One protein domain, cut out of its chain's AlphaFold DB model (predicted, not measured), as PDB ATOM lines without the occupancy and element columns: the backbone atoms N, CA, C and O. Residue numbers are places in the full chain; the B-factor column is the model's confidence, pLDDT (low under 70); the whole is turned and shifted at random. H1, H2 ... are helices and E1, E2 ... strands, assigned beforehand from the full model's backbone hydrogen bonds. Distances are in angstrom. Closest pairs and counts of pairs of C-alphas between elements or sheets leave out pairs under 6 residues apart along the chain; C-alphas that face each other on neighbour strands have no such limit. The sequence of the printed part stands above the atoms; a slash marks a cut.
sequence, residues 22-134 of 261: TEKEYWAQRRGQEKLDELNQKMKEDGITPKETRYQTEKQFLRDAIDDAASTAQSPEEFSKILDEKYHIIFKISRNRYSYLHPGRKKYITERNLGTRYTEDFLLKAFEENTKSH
ATOM      1  N   THR A  22     -15.512  31.843  12.196       91.94
ATOM      2  CA  THR A  22     -14.645  32.953  11.764       91.94
ATOM      3  C   THR A  22     -14.259  33.835  12.948       91.94
ATOM      4  O   THR A  22     -15.067  34.012  13.854       91.94
ATOM      5  N   GLU A  23     -13.100  34.490  12.905       93.81
ATOM      6  CA  GLU A  23     -12.668  35.424  13.959       93.81
ATOM      7  C   GLU A  23     -13.721  36.511  14.255       93.81
ATOM      8  O   GLU A  23     -14.052  36.791  15.406       93.81
ATOM      9  N   LYS A  24     -14.353  37.061  13.209       94.06
ATOM     10  CA  LYS A  24     -15.456  38.024  13.350       94.06
ATOM     11  C   LYS A  24     -16.624  37.471  14.173       94.06
ATOM     12  O   LYS A  24     -17.228  38.197  14.957       94.06
ATOM     13  N   GLU A  25     -16.965  36.206  13.956       93.56
ATOM     14  CA  GLU A  25     -18.044  35.512  14.661       93.56
ATOM     15  C   GLU A  25     -17.652  35.215  16.109       93.56
ATOM     16  O   GLU A  25     -18.453  35.463  17.004       93.56
ATOM     17  N   TYR A  26     -16.408  34.796  16.346       94.56
ATOM     18  CA  TYR A  26     -15.858  34.605  17.688       94.56
ATOM     19  C   TYR A  26     -15.968  35.883  18.540       94.56
ATOM     20  O   TYR A  26     -16.516  35.865  19.644       94.56
ATOM     21  N   TRP A  27     -15.535  37.027  18.004       95.25
ATOM     22  CA  TRP A  27     -15.634  38.305  18.715       95.25
ATOM     23  C   TRP A  27     -17.064  38.835  18.830       95.25
ATOM     24  O   TRP A  27     -17.385  39.529  19.796       95.25
ATOM     25  N   ALA A  28     -17.929  38.553  17.852       94.50
ATOM     26  CA  ALA A  28     -19.349  38.883  17.952       94.50
ATOM     27  C   ALA A  28     -20.015  38.097  19.088       94.50
ATOM     28  O   ALA A  28     -20.735  38.688  19.886       94.50
ATOM     29  N   GLN A  29     -19.705  36.804  19.202       94.25
ATOM     30  CA  GLN A  29     -20.191  35.942  20.273       94.25
ATOM     31  C   GLN A  29     -19.749  36.455  21.647       94.25
ATOM     32  O   GLN A  29     -20.588  36.603  22.528       94.25
ATOM     33  N   ARG A  30     -18.459  36.776  21.828       94.94
ATOM     34  CA  ARG A  30     -17.954  37.281  23.116       94.94
ATOM     35  C   ARG A  30     -18.591  38.603  23.528       94.94
ATOM     36  O   ARG A  30     -19.099  38.698  24.636       94.94
ATOM     37  N   ARG A  31     -18.597  39.601  22.638       95.69
ATOM     38  CA  ARG A  31     -19.190  40.915  22.942       95.69
ATOM     39  C   ARG A  31     -20.703  40.837  23.140       95.69
ATOM     40  O   ARG A  31     -21.257  41.607  23.914       95.69
ATOM     41  N   GLY A  32     -21.377  39.951  22.408       94.94
ATOM     42  CA  GLY A  32     -22.805  39.699  22.584       94.94
ATOM     43  C   GLY A  32     -23.105  39.068  23.939       94.94
ATOM     44  O   GLY A  32     -24.014  39.523  24.625       94.94
ATOM     45  N   GLN A  33     -22.303  38.080  24.347       95.88
ATOM     46  CA  GLN A  33     -22.433  37.425  25.647       95.88
ATOM     47  C   GLN A  33     -22.196  38.400  26.799       95.88
ATOM     48  O   GLN A  33     -23.020  38.470  27.694       95.88
ATOM     49  N   GLU A  34     -21.135  39.202  26.737       96.19
ATOM     50  CA  GLU A  34     -20.825  40.209  27.758       96.19
ATOM     51  C   GLU A  34     -21.993  41.183  27.978       96.19
ATOM     52  O   GLU A  34     -22.449  41.370  29.102       96.19
ATOM     53  N   LYS A  35     -22.574  41.715  26.895       95.69
ATOM     54  CA  LYS A  35     -23.755  42.592  26.976       95.69
ATOM     55  C   LYS A  35     -24.992  41.888  27.531       95.69
ATOM     56  O   LYS A  35     -25.787  42.511  28.232       95.69
ATOM     57  N   LEU A  36     -25.190  40.621  27.169       94.50
ATOM     58  CA  LEU A  36     -26.301  39.824  27.678       94.50
ATOM     59  C   LEU A  36     -26.128  39.561  29.176       94.50
ATOM     60  O   LEU A  36     -27.090  39.686  29.924       94.50
ATOM     61  N   ASP A  37     -24.909  39.263  29.620       94.81
ATOM     62  CA  ASP A  37     -24.585  39.014  31.023       94.81
ATOM     63  C   ASP A  37     -24.777  40.272  31.874       94.81
ATOM     64  O   ASP A  37     -25.391  40.191  32.935       94.81
ATOM     65  N   GLU A  38     -24.358  41.444  31.384       95.62
ATOM     66  CA  GLU A  38     -24.624  42.732  32.038       95.62
ATOM     67  C   GLU A  38     -26.128  43.000  32.198       95.62
ATOM     68  O   GLU A  38     -26.587  43.430  33.259       95.62
ATOM     69  N   LEU A  39     -26.915  42.749  31.148       92.88
ATOM     70  CA  LEU A  39     -28.364  42.940  31.186       92.88
ATOM     71  C   LEU A  39     -29.027  41.934  32.134       92.88
ATOM     72  O   LEU A  39     -29.866  42.309  32.947       92.88
ATOM     73  N   ASN A  40     -28.602  40.676  32.079       93.25
ATOM     74  CA  ASN A  40     -29.078  39.613  32.955       93.25
ATOM     75  C   ASN A  40     -28.732  39.877  34.420       93.25
ATOM     76  O   ASN A  40     -29.513  39.532  35.304       93.25
ATOM     77  N   GLN A  41     -27.572  40.475  34.688       93.88
ATOM     78  CA  GLN A  41     -27.182  40.883  36.029       93.88
ATOM     79  C   GLN A  41     -28.123  41.967  36.563       93.88
ATOM     80  O   GLN A  41     -28.658  41.799  37.653       93.88
ATOM     81  N   LYS A  42     -28.422  42.998  35.765       93.12
ATOM     82  CA  LYS A  42     -29.399  44.036  36.139       93.12
ATOM     83  C   LYS A  42     -30.795  43.461  36.369       93.12
ATOM     84  O   LYS A  42     -31.416  43.757  37.378       93.12
ATOM     85  N   MET A  43     -31.260  42.563  35.497       91.00
ATOM     86  CA  MET A  43     -32.550  41.887  35.693       91.00
ATOM     87  C   MET A  43     -32.596  41.119  37.019       91.00
ATOM     88  O   MET A  43     -33.608  41.168  37.709       91.00
ATOM     89  N   LYS A  44     -31.501  40.449  37.401       92.56
ATOM     90  CA  LYS A  44     -31.401  39.760  38.698       92.56
ATOM     91  C   LYS A  44     -31.407  40.731  39.876       92.56
ATOM     92  O   LYS A  44     -32.028  40.416  40.888       92.56
ATOM     93  N   GLU A  45     -30.732  41.875  39.758       93.00
ATOM     94  CA  GLU A  45     -30.765  42.953  40.759       93.00
ATOM     95  C   GLU A  45     -32.192  43.502  40.935       93.00
ATOM     96  O   GLU A  45     -32.630  43.711  42.065       93.00
ATOM     97  N   ASP A  46     -32.955  43.595  39.844       91.19
ATOM     98  CA  ASP A  46     -34.376  43.968  39.829       91.19
ATOM     99  C   ASP A  46     -35.323  42.819  40.260       91.19
ATOM    100  O   ASP A  46     -36.547  42.964  40.235       91.19
ATOM    101  N   GLY A  47     -34.784  41.656  40.654       89.19
ATOM    102  CA  GLY A  47     -35.552  40.491  41.107       89.19
ATOM    103  C   GLY A  47     -36.249  39.692  39.995       89.19
ATOM    104  O   GLY A  47     -37.076  38.828  40.285       89.19
ATOM    105  N   ILE A  48     -35.920  39.951  38.727       90.19
ATOM    106  CA  ILE A  48     -36.475  39.277  37.547       90.19
ATOM    107  C   ILE A  48     -35.517  38.170  37.090       90.19
ATOM    108  O   ILE A  48     -34.316  38.379  36.915       90.19
ATOM    109  N   THR A  49     -36.040  36.969  36.844       89.19
ATOM    110  CA  THR A  49     -35.254  35.848  36.313       89.19
ATOM    111  C   THR A  49     -35.012  36.014  34.806       89.19
ATOM    112  O   THR A  49     -35.971  36.074  34.031       89.19
ATOM    113  N   PRO A  50     -33.746  36.072  34.345       88.94
ATOM    114  CA  PRO A  50     -33.461  36.230  32.924       88.94
ATOM    115  C   PRO A  50     -33.890  35.013  32.104       88.94
ATOM    116  O   PRO A  50     -33.611  33.872  32.474       88.94
ATOM    117  N   LYS A  51     -34.535  35.266  30.960       86.25
ATOM    118  CA  LYS A  51     -35.029  34.219  30.052       86.25
ATOM    119  C   LYS A  51     -33.909  33.563  29.240       86.25
ATOM    120  O   LYS A  51     -33.941  32.357  29.015       86.25
ATOM    121  N   GLU A  52     -32.933  34.350  28.798       85.25
ATOM    122  CA  GLU A  52     -31.829  33.892  27.952       85.25
ATOM    123  C   GLU A  52     -30.501  34.135  28.657       85.25
ATOM    124  O   GLU A  52     -30.125  35.269  28.933       85.25
ATOM    125  N   THR A  53     -29.772  33.062  28.950       89.12
ATOM    126  CA  THR A  53     -28.471  33.129  29.633       89.12
ATOM    127  C   THR A  53     -27.295  33.034  28.673       89.12
ATOM    128  O   THR A  53     -26.183  33.430  29.008       89.12
ATOM    129  N   ARG A  54     -27.523  32.517  27.464       92.50
ATOM    130  CA  ARG A  54     -26.484  32.297  26.463       92.50
ATOM    131  C   ARG A  54     -26.825  33.046  25.190       92.50
ATOM    132  O   ARG A  54     -27.829  32.758  24.548       92.50
ATOM    133  N   TYR A  55     -25.939  33.949  24.799       92.81
ATOM    134  CA  TYR A  55     -26.007  34.617  23.514       92.81
ATOM    135  C   TYR A  55     -25.772  33.596  22.399       92.81
ATOM    136  O   TYR A  55     -24.921  32.710  22.523       92.81
ATOM    137  N   GLN A  56     -26.494  33.716  21.293       91.62
ATOM    138  CA  GLN A  56     -26.278  32.888  20.112       91.62
ATOM    139  C   GLN A  56     -26.133  33.781  18.886       91.62
ATOM    140  O   GLN A  56     -26.938  34.677  18.645       91.62
ATOM    141  N   THR A  57     -25.094  33.534  18.090       93.88
ATOM    142  CA  THR A  57     -24.990  34.153  16.765       93.88
ATOM    143  C   THR A  57     -25.935  33.472  15.779       93.88
ATOM    144  O   THR A  57     -26.211  32.282  15.899       93.88
ATOM    145  N   GLU A  58     -26.348  34.194  14.734       93.81
ATOM    146  CA  GLU A  58     -27.201  33.656  13.659       93.81
ATOM    147  C   GLU A  58     -26.646  32.352  13.061       93.81
ATOM    148  O   GLU A  58     -27.384  31.419  12.766       93.81
ATOM    149  N   LYS A  59     -25.323  32.277  12.871       95.38
ATOM    150  CA  LYS A  59     -24.667  31.072  12.352       95.38
ATOM    151  C   LYS A  59     -24.671  29.938  13.367       95.38
ATOM    152  O   LYS A  59     -24.849  28.799  12.961       95.38
ATOM    153  N   GLN A  60     -24.462  30.240  14.648       94.81
ATOM    154  CA  GLN A  60     -24.505  29.225  15.693       94.81
ATOM    155  C   GLN A  60     -25.911  28.641  15.828       94.81
ATOM    156  O   GLN A  60     -26.042  27.425  15.822       94.81
ATOM    157  N   PHE A  61     -26.939  29.492  15.807       95.81
ATOM    158  CA  PHE A  61     -28.334  29.065  15.760       95.81
ATOM    159  C   PHE A  61     -28.596  28.102  14.596       95.81
ATOM    160  O   PHE A  61     -29.165  27.034  14.793       95.81
ATOM    161  N   LEU A  62     -28.123  28.435  13.385       96.50
ATOM    162  CA  LEU A  62     -28.264  27.540  12.233       96.50
ATOM    163  C   LEU A  62     -27.537  26.208  12.437       96.50
ATOM    164  O   LEU A  62     -28.092  25.174  12.094       96.50
ATOM    165  N   ARG A  63     -26.311  26.215  12.976       96.56
ATOM    166  CA  ARG A  63     -25.560  24.977  13.242       96.56
ATOM    167  C   ARG A  63     -26.315  24.070  14.207       96.56
ATOM    168  O   ARG A  63     -26.476  22.895  13.908       96.56
ATOM    169  N   ASP A  64     -26.804  24.635  15.306       96.00
ATOM    170  CA  ASP A  64     -27.511  23.886  16.344       96.00
ATOM    171  C   ASP A  64     -28.846  23.332  15.820       96.00
ATOM    172  O   ASP A  64     -29.150  22.159  16.026       96.00
ATOM    173  N   ALA A  65     -29.600  24.133  15.058       97.00
ATOM    174  CA  ALA A  65     -30.841  23.694  14.422       97.00
ATOM    175  C   ALA A  65     -30.618  22.593  13.374       97.00
ATOM    176  O   ALA A  65     -31.398  21.646  13.296       97.00
ATOM    177  N   ILE A  66     -29.552  22.700  12.572       96.75
ATOM    178  CA  ILE A  66     -29.199  21.677  11.581       96.75
ATOM    179  C   ILE A  66     -28.746  20.393  12.271       96.75
ATOM    180  O   ILE A  66     -29.174  19.326  11.855       96.75
ATOM    181  N   ASP A  67     -27.907  20.478  13.306       96.50
ATOM    182  CA  ASP A  67     -27.432  19.299  14.035       96.50
ATOM    183  C   ASP A  67     -28.610  18.543  14.686       96.50
ATOM    184  O   ASP A  67     -28.684  17.318  14.590       96.50
ATOM    185  N   ASP A  68     -29.572  19.264  15.271       96.19
ATOM    186  CA  ASP A  68     -30.803  18.679  15.814       96.19
ATOM    187  C   ASP A  68     -31.683  18.057  14.714       96.19
ATOM    188  O   ASP A  68     -32.037  16.883  14.802       96.19
ATOM    189  N   ALA A  69     -31.975  18.786  13.634       96.44
ATOM    190  CA  ALA A  69     -32.809  18.273  12.545       96.44
ATOM    191  C   ALA A  69     -32.171  17.065  11.833       96.44
ATOM    192  O   ALA A  69     -32.857  16.095  11.511       96.44
ATOM    193  N   ALA A  70     -30.853  17.093  11.620       95.38
ATOM    194  CA  ALA A  70     -30.119  16.023  10.953       95.38
ATOM    195  C   ALA A  70     -30.030  14.744  11.792       95.38
ATOM    196  O   ALA A  70     -29.894  13.664  11.227       95.38
ATOM    197  N   SER A  71     -30.143  14.845  13.119       93.75
ATOM    198  CA  SER A  71     -30.176  13.670  13.999       93.75
ATOM    199  C   SER A  71     -31.444  12.823  13.844       93.75
ATOM    200  O   SER A  71     -31.436  11.646  14.185       93.75
ATOM    201  N   THR A  72     -32.534  13.414  13.344       92.25
ATOM    202  CA  THR A  72     -33.849  12.757  13.258       92.25
ATOM    203  C   THR A  72     -34.276  12.501  11.816       92.25
ATOM    204  O   THR A  72     -34.913  11.491  11.529       92.25
ATOM    205  N   ALA A  73     -33.945  13.410  10.900       94.62
ATOM    206  CA  ALA A  73     -34.407  13.329   9.523       94.62
ATOM    207  C   ALA A  73     -33.846  12.103   8.788       94.62
ATOM    208  O   ALA A  73     -32.650  11.811   8.856       94.62
ATOM    209  N   GLN A  74     -34.702  11.422   8.030       93.38
ATOM    210  CA  GLN A  74     -34.320  10.288   7.182       93.38
ATOM    211  C   GLN A  74     -34.208  10.670   5.702       93.38
ATOM    212  O   GLN A  74     -33.724   9.891   4.883       93.38
ATOM    213  N   SER A  75     -34.667  11.869   5.347       93.62
ATOM    214  CA  SER A  75     -34.653  12.391   3.984       93.62
ATOM    215  C   SER A  75     -34.455  13.913   3.968       93.62
ATOM    216  O   SER A  75     -34.761  14.588   4.958       93.62
ATOM    217  N   PRO A  76     -33.976  14.488   2.846       92.44
ATOM    218  CA  PRO A  76     -33.890  15.938   2.673       92.44
ATOM    219  C   PRO A  76     -35.235  16.661   2.845       92.44
ATOM    220  O   PRO A  76     -35.272  17.794   3.325       92.44
ATOM    221  N   GLU A  77     -36.342  16.018   2.471       93.81
ATOM    222  CA  GLU A  77     -37.695  16.561   2.583       93.81
ATOM    223  C   GLU A  77     -38.133  16.680   4.047       93.81
ATOM    224  O   GLU A  77     -38.602  17.739   4.469       93.81
ATOM    225  N   GLU A  78     -37.929  15.626   4.843       94.94
ATOM    226  CA  GLU A  78     -38.187  15.656   6.288       94.94
ATOM    227  C   GLU A  78     -37.299  16.674   6.991       94.94
ATOM    228  O   GLU A  78     -37.775  17.454   7.814       94.94
ATOM    229  N   PHE A  79     -36.020  16.715   6.624       96.31
ATOM    230  CA  PHE A  79     -35.076  17.687   7.153       96.31
ATOM    231  C   PHE A  79     -35.538  19.126   6.890       96.31
ATOM    232  O   PHE A  79     -35.567  19.951   7.805       96.31
ATOM    233  N   SER A  80     -35.970  19.418   5.657       95.88
ATOM    234  CA  SER A  80     -36.528  20.723   5.297       95.88
ATOM    235  C   SER A  80     -37.758  21.069   6.132       95.88
ATOM    236  O   SER A  80     -37.901  22.212   6.562       95.88
ATOM    237  N   LYS A  81     -38.642  20.095   6.360       96.38
ATOM    238  CA  LYS A  81     -39.867  20.284   7.137       96.38
ATOM    239  C   LYS A  81     -39.564  20.574   8.608       96.38
ATOM    240  O   LYS A  81     -40.119  21.517   9.159       96.38
ATOM    241  N   ILE A  82     -38.642  19.829   9.222       96.56
ATOM    242  CA  ILE A  82     -38.225  20.046  10.618       96.56
ATOM    243  C   ILE A  82     -37.629  21.448  10.790       96.56
ATOM    244  O   ILE A  82     -37.956  22.148  11.749       96.56
ATOM    245  N   LEU A  83     -36.775  21.877   9.856       96.81
ATOM    246  CA  LEU A  83     -36.172  23.209   9.891       96.81
ATOM    247  C   LEU A  83     -37.210  24.333   9.787       96.81
ATOM    248  O   LEU A  83     -37.088  25.335  10.495       96.81
ATOM    249  N   ASP A  84     -38.228  24.171   8.947       95.62
ATOM    250  CA  ASP A  84     -39.284  25.170   8.779       95.62
ATOM    251  C   ASP A  84     -40.238  25.196   9.987       95.62
ATOM    252  O   ASP A  84     -40.448  26.240  10.607       95.62
ATOM    253  N   GLU A  85     -40.745  24.038  10.413       96.00
ATOM    254  CA  GLU A  85     -41.735  23.944  11.492       96.00
ATOM    255  C   GLU A  85     -41.154  24.317  12.862       96.00
ATOM    256  O   GLU A  85     -41.760  25.098  13.597       96.00
ATOM    257  N   LYS A  86     -39.975  23.789  13.214       96.56
ATOM    258  CA  LYS A  86     -39.393  23.964  14.557       96.56
ATOM    259  C   LYS A  86     -38.585  25.250  14.690       96.56
ATOM    260  O   LYS A  86     -38.594  25.870  15.751       96.56
ATOM    261  N   TYR A  87     -37.873  25.640  13.634       96.12
ATOM    262  CA  TYR A  87     -36.887  26.725  13.691       96.12
ATOM    263  C   TYR A  87     -37.192  27.897  12.755       96.12
ATOM    264  O   TYR A  87     -36.511  28.922  12.832       96.12
ATOM    265  N   HIS A  88     -38.196  27.762  11.884       96.44
ATOM    266  CA  HIS A  88     -38.579  28.761  10.878       96.44
ATOM    267  C   HIS A  88     -37.399  29.138   9.972       96.44
ATOM    268  O   HIS A  88     -37.194  30.301   9.609       96.44
ATOM    269  N   ILE A  89     -36.580  28.134   9.647       97.00
ATOM    270  CA  ILE A  89     -35.432  28.254   8.756       97.00
ATOM    271  C   ILE A  89     -35.859  27.801   7.366       97.00
ATOM    272  O   ILE A  89     -36.176  26.634   7.149       97.00
ATOM    273  N   ILE A  90     -35.754  28.699   6.385       96.25
ATOM    274  CA  ILE A  90     -36.022  28.335   4.990       96.25
ATOM    275  C   ILE A  90     -34.783  27.650   4.414       96.25
ATOM    276  O   ILE A  90     -33.722  28.267   4.246       96.25
ATOM    277  N   PHE A  91     -34.941  26.374   4.081       96.31
ATOM    278  CA  PHE A  91     -33.932  25.556   3.430       96.31
ATOM    279  C   PHE A  91     -34.047  25.640   1.903       96.31
ATOM    280  O   PHE A  91     -35.137  25.628   1.334       96.31
ATOM    281  N   LYS A  92     -32.906  25.759   1.219       95.00
ATOM    282  CA  LYS A  92     -32.837  25.838  -0.242       95.00
ATOM    283  C   LYS A  92     -31.696  24.987  -0.780       95.00
ATOM    284  O   LYS A  92     -30.539  25.187  -0.409       95.00
ATOM    285  N   ILE A  93     -32.021  24.151  -1.763       93.25
ATOM    286  CA  ILE A  93     -31.059  23.372  -2.545       93.25
ATOM    287  C   ILE A  93     -30.886  24.033  -3.916       93.25
ATOM    288  O   ILE A  93     -31.857  24.364  -4.596       93.25
ATOM    289  N   SER A  94     -29.642  24.269  -4.338       90.50
ATOM    290  CA  SER A  94     -29.359  24.794  -5.679       90.50
ATOM    291  C   SER A  94     -27.981  24.369  -6.174       90.50
ATOM    292  O   SER A  94     -26.974  24.802  -5.613       90.50
ATOM    293  N   ARG A  95     -27.929  23.674  -7.322       88.31
ATOM    294  CA  ARG A  95     -26.678  23.188  -7.942       88.31
ATOM    295  C   ARG A  95     -25.822  22.401  -6.939       88.31
ATOM    296  O   ARG A  95     -24.653  22.736  -6.762       88.31
ATOM    297  N   ASN A  96     -26.448  21.446  -6.253       85.50
ATOM    298  CA  ASN A  96     -25.814  20.601  -5.238       85.50
ATOM    299  C   ASN A  96     -25.113  21.391  -4.122       85.50
ATOM    300  O   ASN A  96     -23.930  21.211  -3.840       85.50
ATOM    301  N   ARG A  97     -25.815  22.399  -3.591       91.56
ATOM    302  CA  ARG A  97     -25.346  23.212  -2.467       91.56
ATOM    303  C   ARG A  97     -26.506  23.579  -1.581       91.56
ATOM    304  O   ARG A  97     -27.520  24.098  -2.070       91.56
ATOM    305  N   TYR A  98     -26.304  23.403  -0.287       95.00
ATOM    306  CA  TYR A  98     -27.286  23.746   0.720       95.00
ATOM    307  C   TYR A  98     -27.119  25.186   1.195       95.00
ATOM    308  O   TYR A  98     -26.017  25.727   1.363       95.00
ATOM    309  N   SER A  99     -28.255  25.855   1.336       96.50
ATOM    310  CA  SER A  99     -28.356  27.243   1.761       96.50
ATOM    311  C   SER A  99     -29.501  27.397   2.748       96.50
ATOM    312  O   SER A  99     -30.602  26.909   2.511       96.50
ATOM    313  N   TYR A 100     -29.243  28.134   3.821       96.56
ATOM    314  CA  TYR A 100     -30.146  28.279   4.958       96.56
ATOM    315  C   TYR A 100     -30.456  29.754   5.189       96.56
ATOM    316  O   TYR A 100     -29.546  30.593   5.217       96.56
ATOM    317  N   LEU A 101     -31.732  30.091   5.339       97.38
ATOM    318  CA  LEU A 101     -32.165  31.439   5.685       97.38
ATOM    319  C   LEU A 101     -32.604  31.477   7.144       97.38
ATOM    320  O   LEU A 101     -33.584  30.849   7.520       97.38
ATOM    321  N   HIS A 102     -31.867  32.237   7.944       96.62
ATOM    322  CA  HIS A 102     -32.227  32.516   9.330       96.62
ATOM    323  C   HIS A 102     -33.460  33.441   9.385       96.62
ATOM    324  O   HIS A 102     -33.487  34.407   8.614       96.62
ATOM    325  N   PRO A 103     -34.419  33.243  10.311       94.62
ATOM    326  CA  PRO A 103     -35.664  34.025  10.373       94.62
ATOM    327  C   PRO A 103     -35.434  35.540  10.524       94.62
ATOM    328  O   PRO A 103     -36.136  36.355   9.936       94.62
ATOM    329  N   GLY A 104     -34.391  35.938  11.257       90.62
ATOM    330  CA  GLY A 104     -33.983  37.342  11.412       90.62
ATOM    331  C   GLY A 104     -33.136  37.932  10.269       90.62
ATOM    332  O   GLY A 104     -32.697  39.077  10.375       90.62
ATOM    333  N   ARG A 105     -32.848  37.184   9.192       92.25
ATOM    334  CA  ARG A 105     -31.894  37.586   8.141       92.25
ATOM    335  C   ARG A 105     -32.565  37.662   6.770       92.25
ATOM    336  O   ARG A 105     -33.399  36.847   6.416       92.25
ATOM    337  N   LYS A 106     -32.120  38.606   5.930       92.81
ATOM    338  CA  LYS A 106     -32.621  38.769   4.543       92.81
ATOM    339  C   LYS A 106     -31.899  37.912   3.496       92.81
ATOM    340  O   LYS A 106     -32.368  37.781   2.372       92.81
ATOM    341  N   LYS A 107     -30.703  37.408   3.811       95.75
ATOM    342  CA  LYS A 107     -29.827  36.682   2.877       95.75
ATOM    343  C   LYS A 107     -29.572  35.268   3.378       95.75
ATOM    344  O   LYS A 107     -29.455  35.052   4.582       95.75
ATOM    345  N   TYR A 108     -29.374  34.338   2.451       96.56
ATOM    346  CA  TYR A 108     -29.006  32.957   2.759       96.56
ATOM    347  C   TYR A 108     -27.553  32.836   3.238       96.56
ATOM    348  O   TYR A 108     -26.665  33.590   2.813       96.56
ATOM    349  N   ILE A 109     -27.315  31.901   4.152       95.25
ATOM    350  CA  ILE A 109     -25.995  31.433   4.577       95.25
ATOM    351  C   ILE A 109     -25.769  30.084   3.901       95.25
ATOM    352  O   ILE A 109     -26.605  29.193   3.987       95.25
ATOM    353  N   THR A 110     -24.654  29.950   3.194       94.56
ATOM    354  CA  THR A 110     -24.292  28.711   2.504       94.56
ATOM    355  C   THR A 110     -23.625  27.725   3.460       94.56
ATOM    356  O   THR A 110     -22.925  28.136   4.387       94.56
ATOM    357  N   GLU A 111     -23.770  26.430   3.188       92.94
ATOM    358  CA  GLU A 111     -23.118  25.326   3.913       92.94
ATOM    359  C   GLU A 111     -21.621  25.564   4.210       92.94
ATOM    360  O   GLU A 111     -21.182  25.460   5.353       92.94
ATOM    361  N   ARG A 112     -20.833  26.026   3.223       91.38
ATOM    362  CA  ARG A 112     -19.379  26.266   3.364       91.38
ATOM    363  C   ARG A 112     -19.028  27.339   4.395       91.38
ATOM    364  O   ARG A 112     -17.891  27.402   4.865       91.38
ATOM    365  N   ASN A 113     -19.974  28.222   4.707       93.31
ATOM    366  CA  ASN A 113     -19.793  29.250   5.725       93.31
ATOM    367  C   ASN A 113     -20.074  28.730   7.140       93.31
ATOM    368  O   ASN A 113     -19.681  29.402   8.094       93.31
ATOM    369  N   LEU A 114     -20.742  27.578   7.263       93.88
ATOM    370  CA  LEU A 114     -21.043  26.905   8.525       93.88
ATOM    371  C   LEU A 114     -19.999  25.828   8.852       93.88
ATOM    372  O   LEU A 114     -19.642  25.695  10.023       93.88
ATOM    373  N   GLY A 115     -19.466  25.136   7.837       94.19
ATOM    374  CA  GLY A 115     -18.423  24.106   7.958       94.19
ATOM    375  C   GLY A 115     -18.724  22.856   7.122       94.19
ATOM    376  O   GLY A 115     -19.779  22.779   6.493       94.19
ATOM    377  N   THR A 116     -17.800  21.894   7.080       93.50
ATOM    378  CA  THR A 116     -17.951  20.670   6.259       93.50
ATOM    379  C   THR A 116     -19.030  19.721   6.771       93.50
ATOM    380  O   THR A 116     -19.610  18.991   5.981       93.50
ATOM    381  N   ARG A 117     -19.401  19.783   8.055       93.88
ATOM    382  CA  ARG A 117     -20.520  18.988   8.599       93.88
ATOM    383  C   ARG A 117     -21.895  19.398   8.077       93.88
ATOM    384  O   ARG A 117     -22.862  18.669   8.245       93.88
ATOM    385  N   TYR A 118     -21.991  20.573   7.466       94.88
ATOM    386  CA  TYR A 118     -23.258  21.146   7.016       94.88
ATOM    387  C   TYR A 118     -23.416  21.093   5.495       94.88
ATOM    388  O   TYR A 118     -24.343  21.711   4.963       94.88
ATOM    389  N   THR A 119     -22.493  20.416   4.802       93.19
ATOM    390  CA  THR A 119     -22.539  20.219   3.352       93.19
ATOM    391  C   THR A 119     -23.457  19.068   2.977       93.19
ATOM    392  O   THR A 119     -23.636  18.133   3.758       93.19
ATOM    393  N   GLU A 120     -23.977  19.117   1.752       93.19
ATOM    394  CA  GLU A 120     -24.825  18.073   1.162       93.19
ATOM    395  C   GLU A 120     -24.308  16.652   1.413       93.19
ATOM    396  O   GLU A 120     -25.026  15.856   2.010       93.19
ATOM    397  N   ASP A 121     -23.053  16.361   1.062       92.19
ATOM    398  CA  ASP A 121     -22.484  15.009   1.172       92.19
ATOM    399  C   ASP A 121     -22.535  14.445   2.603       92.19
ATOM    400  O   ASP A 121     -22.840  13.270   2.809       92.19
ATOM    401  N   PHE A 122     -22.255  15.284   3.607       94.12
ATOM    402  CA  PHE A 122     -22.245  14.865   5.009       94.12
ATOM    403  C   PHE A 122     -23.666  14.609   5.515       94.12
ATOM    404  O   PHE A 122     -23.920  13.610   6.185       94.12
ATOM    405  N   LEU A 123     -24.602  15.495   5.170       94.19
ATOM    406  CA  LEU A 123     -25.992  15.384   5.606       94.19
ATOM    407  C   LEU A 123     -26.720  14.228   4.915       94.19
ATOM    408  O   LEU A 123     -27.451  13.503   5.577       94.19
ATOM    409  N   LEU A 124     -26.467  13.991   3.625       93.88
ATOM    410  CA  LEU A 124     -26.996  12.819   2.921       93.88
ATOM    411  C   LEU A 124     -26.541  11.519   3.587       93.88
ATOM    412  O   LEU A 124     -27.355  10.625   3.808       93.88
ATOM    413  N   LYS A 125     -25.264  11.441   3.978       94.12
ATOM    414  CA  LYS A 125     -24.738  10.288   4.712       94.12
ATOM    415  C   LYS A 125     -25.435  10.103   6.066       94.12
ATOM    416  O   LYS A 125     -25.795   8.979   6.403       94.12
ATOM    417  N   ALA A 126     -25.668  11.187   6.808       93.06
ATOM    418  CA  ALA A 126     -26.396  11.131   8.076       93.06
ATOM    419  C   ALA A 126     -27.834  10.612   7.888       93.06
ATOM    420  O   ALA A 126     -28.287   9.753   8.640       93.06
ATOM    421  N   PHE A 127     -28.531  11.055   6.839       94.31
ATOM    422  CA  PHE A 127     -29.883  10.576   6.535       94.31
ATOM    423  C   PHE A 127     -29.893   9.083   6.183       94.31
ATOM    424  O   PHE A 127     -30.741   8.334   6.667       94.31
ATOM    425  N   GLU A 128     -28.921   8.618   5.391       92.31
ATOM    426  CA  GLU A 128     -28.773   7.193   5.088       92.31
ATOM    427  C   GLU A 128     -28.550   6.352   6.350       92.31
ATOM    428  O   GLU A 128     -29.145   5.281   6.478       92.31
ATOM    429  N   GLU A 129     -27.716   6.817   7.280       92.00
ATOM    430  CA  GLU A 129     -27.483   6.156   8.570       92.00
ATOM    431  C   GLU A 129     -28.777   6.093   9.398       92.00
ATOM    432  O   GLU A 129     -29.166   5.007   9.831       92.00
ATOM    433  N   ASN A 130     -29.526   7.195   9.482       91.25
ATOM    434  CA  ASN A 130     -30.810   7.237  10.185       91.25
ATOM    435  C   ASN A 130     -31.837   6.252   9.586       91.25
ATOM    436  O   ASN A 130     -32.532   5.552  10.327       91.25
ATOM    437  N   THR A 131     -31.910   6.119   8.252       88.69
ATOM    438  CA  THR A 131     -32.817   5.144   7.602       88.69
ATOM    439  C   THR A 131     -32.451   3.686   7.888       88.69
ATOM    440  O   THR A 131     -33.323   2.812   7.839       88.69
ATOM    441  N   LYS A 132     -31.165   3.392   8.130       87.06
ATOM    442  CA  LYS A 132     -30.687   2.043   8.466       87.06
ATOM    443  C   LYS A 132     -31.026   1.712   9.909       87.06
ATOM    444  O   LYS A 132     -31.679   0.701  10.140       87.06
ATOM    445  N   SER A 133     -30.713   2.609  10.842       76.62
ATOM    446  CA  SER A 133     -31.035   2.420  12.259       76.62
ATOM    447  C   SER A 133     -32.537   2.247  12.497       76.62
ATOM    448  O   SER A 133     -32.941   1.392  13.277       76.62
ATOM    449  N   HIS A 134     -33.390   2.983  11.776       74.12
ATOM    450  CA  HIS A 134     -34.839   2.777  11.858       74.12
ATOM    451  C   HIS A 134     -35.313   1.438  11.272       74.12
ATOM    452  O   HIS A 134     -36.301   0.884  11.757       74.12
TER     453      HIS A 134
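Overview. This is residues 22 to 134 of the 261 residues of an uncharacterized protein of Ruminococcus sp. 5_1_39BFAA (UniProt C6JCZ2). A long helix, H1, makes an arm that reaches out from a head made of H2, H3, E1, E2, H4 and H5, and the link of residues 46 to 57 folds back from the far end of H1 to the head. In the head, H2 is in the middle, with H3 and H5 packed on it and the small hairpin of E1 and E2 packed on H3; the short helix H4 is beside E2. The printed part has 113 residues, with five named helices and two named strands in the order H1, H2, H3, E1, E2, H4, H5; the sheet, E1 - E2, is antiparallel and the class is mostly helix. The whole is loose, with a radius of gyration of the C-alphas of 16.8 A, and elongated, spanning 51 by 31 by 22 A, the arm making much of the length.

Arrangement. H1, residues 23 to 45, and H2, residues 58 to 72, are near each other, with 5 pairs of C-alphas within 10 A. H2 touches H3, residues 76 to 87, at a steep tilt of 53 degrees, opposite ways; their closest C-alphas, Ala 69 and Phe 79, are 5.9 A apart. The closest C-alphas of H3 and E1, residues 90 to 93, are those of Ser 80 and Phe 91, 5.8 A apart. E1 and E2, residues 98 to 101, form an antiparallel hairpin, with N 92 and O 99 at 2.9 A and N 99 and O 92 at 3.0 A, within hydrogen-bond range. Residues 99 to 100 of E2 also pair, antiparallel, with residues 109 to 110. H4, residues 111 to 114, is close to H2 but not clearly touching; the closest C-alphas, Lys 59 and Leu 114, are 6.7 A apart. H5, residues 120 to 134, touches H2 at residues 70 to 72 alone, with a shallow tilt of 33 degrees, only just short of steep, the same way; their closest C-alphas, Ala 70 and Leu 123, are 6.8 A apart. H1 is apart from H3 and H5. Every O i to N i+4 pair is within hydrogen-bond range in H1, H3 and H5, and 10 of 11 are in H2; H4 is too short for such a pair.

Along the chain. H1 begins at C-alpha 23 (-12.668, 35.424, 13.959) and is 33.2 A long from first to last C-alpha. H2 begins at C-alpha 58 (-27.201, 33.656, 13.659) and is 21.9 A long; H3 is 15.7 A. E1 is 10.3 A long, E2 10.4 A and H4 5.3 A. H5, 21.2 A long, ends at C-alpha 134 (-34.839, 2.777, 11.858).

Size, cuts and confidence. The two C-alphas farthest apart, those of Gly 47 and Arg 95, are 52.8 A apart. The printed part has no cut, and its one long link is H1 to H2, with 12 residues. The mean pLDDT of the printed part is 93.4, and no printed residue is under 70.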